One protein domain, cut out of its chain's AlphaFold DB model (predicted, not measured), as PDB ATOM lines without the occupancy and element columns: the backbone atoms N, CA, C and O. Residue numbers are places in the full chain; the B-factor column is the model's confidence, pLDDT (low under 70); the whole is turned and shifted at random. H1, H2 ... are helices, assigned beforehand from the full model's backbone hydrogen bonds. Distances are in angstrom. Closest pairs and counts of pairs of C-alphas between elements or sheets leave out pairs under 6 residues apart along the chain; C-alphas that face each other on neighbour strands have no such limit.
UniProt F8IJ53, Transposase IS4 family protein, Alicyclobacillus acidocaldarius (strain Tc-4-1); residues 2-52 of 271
ATOM      1  N   ALA A   2      24.541  65.130 202.350       48.78
ATOM      2  CA  ALA A   2      24.414  63.823 203.025       48.78
ATOM      3  C   ALA A   2      22.971  63.318 203.320       48.78
ATOM      4  O   ALA A   2      22.713  62.147 203.052       48.78
ATOM      5  N   PRO A   3      22.004  64.152 203.769       52.59
ATOM      6  CA  PRO A   3      20.639  63.671 204.035       52.59
ATOM      7  C   PRO A   3      19.854  63.284 202.772       52.59
ATOM      8  O   PRO A   3      18.955  62.458 202.834       52.59
ATOM      9  N   LEU A   4      20.203  63.865 201.616       59.38
ATOM     10  CA  LEU A   4      19.554  63.580 200.330       59.38
ATOM     11  C   LEU A   4      20.072  62.282 199.686       59.38
ATOM     12  O   LEU A   4      19.366  61.673 198.894       59.38
ATOM     13  N   GLU A   5      21.287  61.854 200.043       68.31
ATOM     14  CA  GLU A   5      21.923  60.608 199.574       68.31
ATOM     15  C   GLU A   5      21.609  59.404 200.483       68.31
ATOM     16  O   GLU A   5      22.132  58.314 200.270       68.31
ATOM     17  N   GLY A   6      20.790  59.583 201.524       73.56
ATOM     18  CA  GLY A   6      20.443  58.495 202.439       73.56
ATOM     19  C   GLY A   6      21.546  58.123 203.442       73.56
ATOM     20  O   GLY A   6      21.578  56.998 203.939       73.56
ATOM     21  N   ILE A   7      22.493  59.029 203.707       83.25
ATOM     22  CA  ILE A   7      23.663  58.757 204.551       83.25
ATOM     23  C   ILE A   7      23.347  59.145 205.996       83.25
ATOM     24  O   ILE A   7      23.359  60.329 206.341       83.25
ATOM     25  N   SER A   8      23.117  58.154 206.858       79.75
ATOM     26  CA  SER A   8      22.676  58.390 208.238       79.75
ATOM     27  C   SER A   8      23.751  58.199 209.307       79.75
ATOM     28  O   SER A   8      23.543  58.560 210.468       79.75
ATOM     29  N   THR A   9      24.941  57.711 208.937       87.88
ATOM     30  CA  THR A   9      26.068  57.521 209.864       87.88
ATOM     31  C   THR A   9      27.372  58.136 209.358       87.88
ATOM     32  O   THR A   9      27.628  58.209 208.156       87.88
ATOM     33  N   PHE A  10      28.264  58.517 210.282       90.44
ATOM     34  CA  PHE A  10      29.611  58.987 209.923       90.44
ATOM     35  C   PHE A  10      30.435  57.922 209.192       90.44
ATOM     36  O   PHE A  10      31.256  58.263 208.347       90.44
ATOM     37  N   THR A  11      30.208  56.642 209.494       91.31
ATOM     38  CA  THR A  11      30.861  55.528 208.797       91.31
ATOM     39  C   THR A  11      30.423  55.462 207.338       91.31
ATOM     40  O   THR A  11      31.276  55.394 206.460       91.31
ATOM     41  N   GLN A  12      29.119  55.550 207.061       90.06
ATOM     42  CA  GLN A  12      28.621  55.597 205.682       90.06
ATOM     43  C   GLN A  12      29.090  56.863 204.957       90.06
ATOM     44  O   GLN A  12      29.427  56.795 203.779       90.06
ATOM     45  N   LEU A  13      29.169  58.004 205.654       90.69
ATOM     46  CA  LEU A  13      29.697  59.241 205.076       90.69
ATOM     47  C   LEU A  13      31.160  59.078 204.650       90.69
ATOM     48  O   LEU A  13      31.514  59.444 203.534       90.69
ATOM     49  N   HIS A  14      31.988  58.485 205.509       92.12
ATOM     50  CA  HIS A  14      33.378  58.165 205.187       92.12
ATOM     51  C   HIS A  14      33.482  57.216 203.991       92.12
ATOM     52  O   HIS A  14      34.201  57.501 203.042       92.12
ATOM     53  N   GLN A  15      32.711  56.126 203.998       92.00
ATOM     54  CA  GLN A  15      32.683  55.169 202.889       92.00
ATOM     55  C   GLN A  15      32.250  55.826 201.573       92.00
ATOM     56  O   GLN A  15      32.793  55.504 200.517       92.00
ATOM     57  N   ARG A  16      31.300  56.770 201.607       91.75
ATOM     58  CA  ARG A  16      30.886  57.525 200.417       91.75
ATOM     59  C   ARG A  16      31.998  58.439 199.908       91.75
ATOM     60  O   ARG A  16      32.206  58.501 198.701       91.75
ATOM     61  N   LEU A  17      32.711  59.115 200.812       90.94
ATOM     62  CA  LEU A  17      33.866  59.945 200.461       90.94
ATOM     63  C   LEU A  17      34.982  59.111 199.818       90.94
ATOM     64  O   LEU A  17      35.591  59.573 198.861       90.94
ATOM     65  N   GLU A  18      35.220  57.888 200.295       90.88
ATOM     66  CA  GLU A  18      36.242  56.994 199.728       90.88
ATOM     67  C   GLU A  18      35.833  56.363 198.394       90.88
ATOM     68  O   GLU A  18      36.668  56.188 197.510       90.88
ATOM     69  N   SER A  19      34.560  55.997 198.244       90.44
ATOM     70  CA  SER A  19      34.092  55.206 197.096       90.44
ATOM     71  C   SER A  19      33.796  56.020 195.832       90.44
ATOM     72  O   SER A  19      33.729  55.436 194.752       90.44
ATOM     73  N   ASP A  20      33.614  57.341 195.925       89.12
ATOM     74  CA  ASP A  20      33.279  58.193 194.776       89.12
ATOM     75  C   ASP A  20      34.049  59.507 194.814       89.12
ATOM     76  O   ASP A  20      33.706  60.406 195.572       89.12
ATOM     77  N   LEU A  21      35.039  59.652 193.931       85.56
ATOM     78  CA  LEU A  21      35.907  60.833 193.848       85.56
ATOM     79  C   LEU A  21      35.153  62.153 193.616       85.56
ATOM     80  O   LEU A  21      35.668  63.220 193.948       85.56
ATOM     81  N   ARG A  22      33.934  62.118 193.063       89.69
ATOM     82  CA  ARG A  22      33.130  63.335 192.857       89.69
ATOM     83  C   ARG A  22      32.540  63.842 194.166       89.69
ATOM     84  O   ARG A  22      32.334  65.045 194.316       89.69
ATOM     85  N   PHE A  23      32.264  62.943 195.106       88.50
ATOM     86  CA  PHE A  23      31.580  63.281 196.344       88.50
ATOM     87  C   PHE A  23      32.445  64.136 197.295       88.50
ATOM     88  O   PHE A  23      31.927  65.133 197.799       88.50
ATOM     89  N   PRO A  24      33.756  63.869 197.489       88.94
ATOM     90  CA  PRO A  24      34.652  64.781 198.194       88.94
ATOM     91  C   PRO A  24      34.661  66.188 197.599       88.94
ATOM     92  O   PRO A  24      34.491  67.154 198.339       88.94
ATOM     93  N   TYR A  25      34.764  66.300 196.270       88.75
ATOM     94  CA  TYR A  25      34.738  67.590 195.576       88.75
ATOM     95  C   TYR A  25      33.429  68.352 195.829       88.75
ATOM     96  O   TYR A  25      33.449  69.526 196.186       88.75
ATOM     97  N   GLN A  26      32.281  67.674 195.730       87.12
ATOM     98  CA  GLN A  26      30.968  68.253 196.045       87.12
ATOM     99  C   GLN A  26      30.832  68.686 197.511       87.12
ATOM    100  O   GLN A  26      30.119  69.642 197.815       87.12
ATOM    101  N   CYS A  27      31.515  67.995 198.424       85.69
ATOM    102  CA  CYS A  27      31.573  68.350 199.838       85.69
ATOM    103  C   CYS A  27      32.596  69.462 200.141       85.69
ATOM    104  O   CYS A  27      32.724  69.850 201.301       85.69
ATOM    105  N   GLY A  28      33.301  69.981 199.128       87.56
ATOM    106  CA  GLY A  28      34.288  71.051 199.266       87.56
ATOM    107  C   GLY A  28      35.685  70.588 199.689       87.56
ATOM    108  O   GLY A  28      36.493  71.426 200.077       87.56
ATOM    109  N   PHE A  29      35.981  69.286 199.630       89.44
ATOM    110  CA  PHE A  29      37.330  68.767 199.866       89.44
ATOM    111  C   PHE A  29      38.190  68.872 198.607       89.44
ATOM    112  O   PHE A  29      37.713  68.656 197.487       89.44
ATOM    113  N   PHE A  30      39.483  69.134 198.786       86.69
ATOM    114  CA  PHE A  30      40.429  69.079 197.682       86.69
ATOM    115  C   PHE A  30      40.802  67.629 197.356       86.69
ATOM    116  O   PHE A  30      41.099  66.835 198.242       86.69
ATOM    117  N   LEU A  31      40.852  67.283 196.065       85.25
ATOM    118  CA  LEU A  31      41.120  65.907 195.609       85.25
ATOM    119  C   LEU A  31      42.525  65.383 195.952       85.25
ATOM    120  O   LEU A  31      42.770  64.186 195.843       85.25
ATOM    121  N   HIS A  32      43.451  66.268 196.324       85.88
ATOM    122  CA  HIS A  32      44.811  65.905 196.723       85.88
ATOM    123  C   HIS A  32      44.968  65.752 198.245       85.88
ATOM    124  O   HIS A  32      46.029  65.334 198.705       85.88
ATOM    125  N   GLU A  33      43.942  66.095 199.027       86.94
ATOM    126  CA  GLU A  33      43.945  65.930 200.476       86.94
ATOM    127  C   GLU A  33      43.434  64.543 200.870       86.94
ATOM    128  O   GLU A  33      42.596  63.935 200.203       86.94
ATOM    129  N   SER A  34      43.927  64.034 201.999       88.00
ATOM    130  CA  SER A  34      43.406  62.801 202.583       88.00
ATOM    131  C   SER A  34      41.987  63.008 203.111       88.00
ATOM    132  O   SER A  34      41.725  63.974 203.831       88.00
ATOM    133  N   ILE A  35      41.101  62.052 202.838       92.44
ATOM    134  CA  ILE A  35      39.724  62.051 203.341       92.44
ATOM    135  C   ILE A  35      39.725  62.035 204.882       92.44
ATOM    136  O   ILE A  35      40.490  61.281 205.495       92.44
ATOM    137  N   PRO A  36      38.878  62.845 205.543       92.56
ATOM    138  CA  PRO A  36      38.810  62.869 206.995       92.56
ATOM    139  C   PRO A  36      38.289  61.545 207.551       92.56
ATOM    140  O   PRO A  36      37.235  61.057 207.151       92.56
ATOM    141  N   SER A  37      38.973  61.023 208.569       94.44
ATOM    142  CA  SER A  37      38.535  59.827 209.291       94.44
ATOM    143  C   SER A  37      37.167  60.009 209.968       94.44
ATOM    144  O   SER A  37      36.769  61.117 210.341       94.44
ATOM    145  N   VAL A  38      36.484  58.896 210.266       94.00
ATOM    146  CA  VAL A  38      35.225  58.885 211.044       94.00
ATOM    147  C   VAL A  38      35.369  59.626 212.382       94.00
ATOM    148  O   VAL A  38      34.474  60.363 212.801       94.00
ATOM    149  N   SER A  39      36.518  59.486 213.054       93.81
ATOM    150  CA  SER A  39      36.803  60.189 214.311       93.81
ATOM    151  C   SER A  39      36.960  61.699 214.125       93.81
ATOM    152  O   SER A  39      36.632  62.470 215.025       93.81
ATOM    153  N   THR A  40      37.439  62.148 212.966       94.38
ATOM    154  CA  THR A  40      37.532  63.569 212.616       94.38
ATOM    155  C   THR A  40      36.150  64.149 212.347       94.38
ATOM    156  O   THR A  40      35.795  65.152 212.961       94.38
ATOM    157  N   LEU A  41      35.323  63.467 211.550       92.69
ATOM    158  CA  LEU A  41      33.933  63.863 211.291       92.69
ATOM    159  C   LEU A  41      33.114  63.973 212.588       92.69
ATOM    160  O   LEU A  41      32.421  64.964 212.813       92.69
ATOM    161  N   SER A  42      33.259  62.999 213.490       93.06
ATOM    162  CA  SER A  42      32.607  63.011 214.805       93.06
ATOM    163  C   SER A  42      33.042  64.202 215.674       93.06
ATOM    164  O   SER A  42      32.205  64.845 216.311       93.06
ATOM    165  N   ARG A  43      34.340  64.545 215.674       94.81
ATOM    166  CA  ARG A  43      34.870  65.714 216.401       94.81
ATOM    167  C   ARG A  43      34.363  67.031 215.823       94.81
ATOM    168  O   ARG A  43      34.005  67.914 216.595       94.81
ATOM    169  N   VAL A  44      34.280  67.152 214.498       93.19
ATOM    170  CA  VAL A  44      33.697  68.333 213.840       93.19
ATOM    171  C   VAL A  44      32.223  68.477 214.207       93.19
ATOM    172  O   VAL A  44      31.798  69.557 214.602       93.19
ATOM    173  N   PHE A  45      31.449  67.390 214.169       93.81
ATOM    174  CA  PHE A  45      30.051  67.426 214.602       93.81
ATOM    175  C   PHE A  45      29.913  67.859 216.067       93.81
ATOM    176  O   PHE A  45      29.039  68.654 216.400       93.81
ATOM    177  N   GLN A  46      30.797  67.381 216.945       94.31
ATOM    178  CA  GLN A  46      30.836  67.825 218.337       94.31
ATOM    179  C   GLN A  46      31.166  69.323 218.453       94.31
ATOM    180  O   GLN A  46      30.498  70.023 219.203       94.31
ATOM    181  N   ALA A  47      32.113  69.834 217.662       95.06
ATOM    182  CA  ALA A  47      32.428  71.262 217.631       95.06
ATOM    183  C   ALA A  47      31.234  72.115 217.161       95.06
ATOM    184  O   ALA A  47      30.958  73.145 217.766       95.06
ATOM    185  N   ILE A  48      30.481  71.661 216.149       94.31
ATOM    186  CA  ILE A  48      29.241  72.320 215.695       94.31
ATOM    187  C   ILE A  48      28.226  72.411 216.843       94.31
ATOM    188  O   ILE A  48      27.618  73.463 217.038       94.31
ATOM    189  N   VAL A  49      28.068  71.326 217.610       93.75
ATOM    190  CA  VAL A  49      27.183  71.268 218.784       93.75
ATOM    191  C   VAL A  49      27.623  72.237 219.873       93.75
ATOM    192  O   VAL A  49      26.788  72.937 220.440       93.75
ATOM    193  N   ASP A  50      28.913  72.271 220.184       93.81
ATOM    194  CA  ASP A  50      29.420  73.072 221.297       93.81
ATOM    195  C   ASP A  50      29.431  74.571 220.973       93.81
ATOM    196  O   ASP A  50      29.273  75.393 221.875       93.81
ATOM    197  N   GLN A  51      29.567  74.927 219.693       94.31
ATOM    198  CA  GLN A  51      29.610  76.312 219.220       94.31
ATOM    199  C   GLN A  51      28.244  76.876 218.787       94.31
ATOM    200  O   GLN A  51      28.153  78.070 218.517       94.31
ATOM    201  N   GLY A  52      27.186  76.061 218.693       92.19
ATOM    202  CA  GLY A  52      25.857  76.531 218.266       92.19
ATOM    203  C   GLY A  52      25.812  77.032 216.813       92.19
ATOM    204  O   GLY A  52      25.063  77.952 216.464       92.19
TER     205      GLY A  52
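AT A GLANCE: This is residues 2 to 52 of the 271 residues of the protein "Transposase IS4 family protein" of Alicyclobacillus acidocaldarius (strain Tc-4-1) (UniProt F8IJ53). The longest helix, H4, meets H2 near their first residues, making a wide, open V; residues 46 to 52 stick out. Short H3 follows the far end of H2, a long link returns from H3 to H4, and short H1 is near H2. The printed part has 51 residues, with four named helices, H1 to H4 in order, and no named strand: all helix, only just compact, close to loose, radius of gyration of the C-alphas 11.3 A, spans 31 by 25 by 16 A.

IN THESE COORDINATES: H4, residues 38 to 51, is 20.1 A long, from C-alpha 38 at (35.225, 58.885, 211.044) to C-alpha 51 at (29.610, 76.312, 219.220). H2, residues 10 to 19, measures 14.1 A, H3, residues 22 to 26, 6.2 A, and H1, residues 2 to 5, 5.3 A.

HOW THE PARTS SIT: H4 touches H2 with residues 38 to 42 alone, at a steep tilt of 52 degrees, opposite ways; their closest C-alphas, Phe 10 and Val 38, are 5.7 A apart. H2 and H3 only just touch, only at the corner, with 3 pairs of C-alphas within 8 A, the closest Leu 17 and Pro 24 at 5.4 A. H1 is close to H2 but not clearly touching, C-alphas Ala 2 and Leu 13 being closest at 7.3 A. H3 and H4 are apart. In H2, H3 and H4 every O i to N i+4 pair is within hydrogen-bond range; H1 is too short for one.

THE WHOLE: The C-alphas farthest apart, Ser 19 and Gly 52, are 31.2 A apart. The printed part has no cut; the link H3 to H4 is long. Residues 2 to 5 have pLDDT under 70.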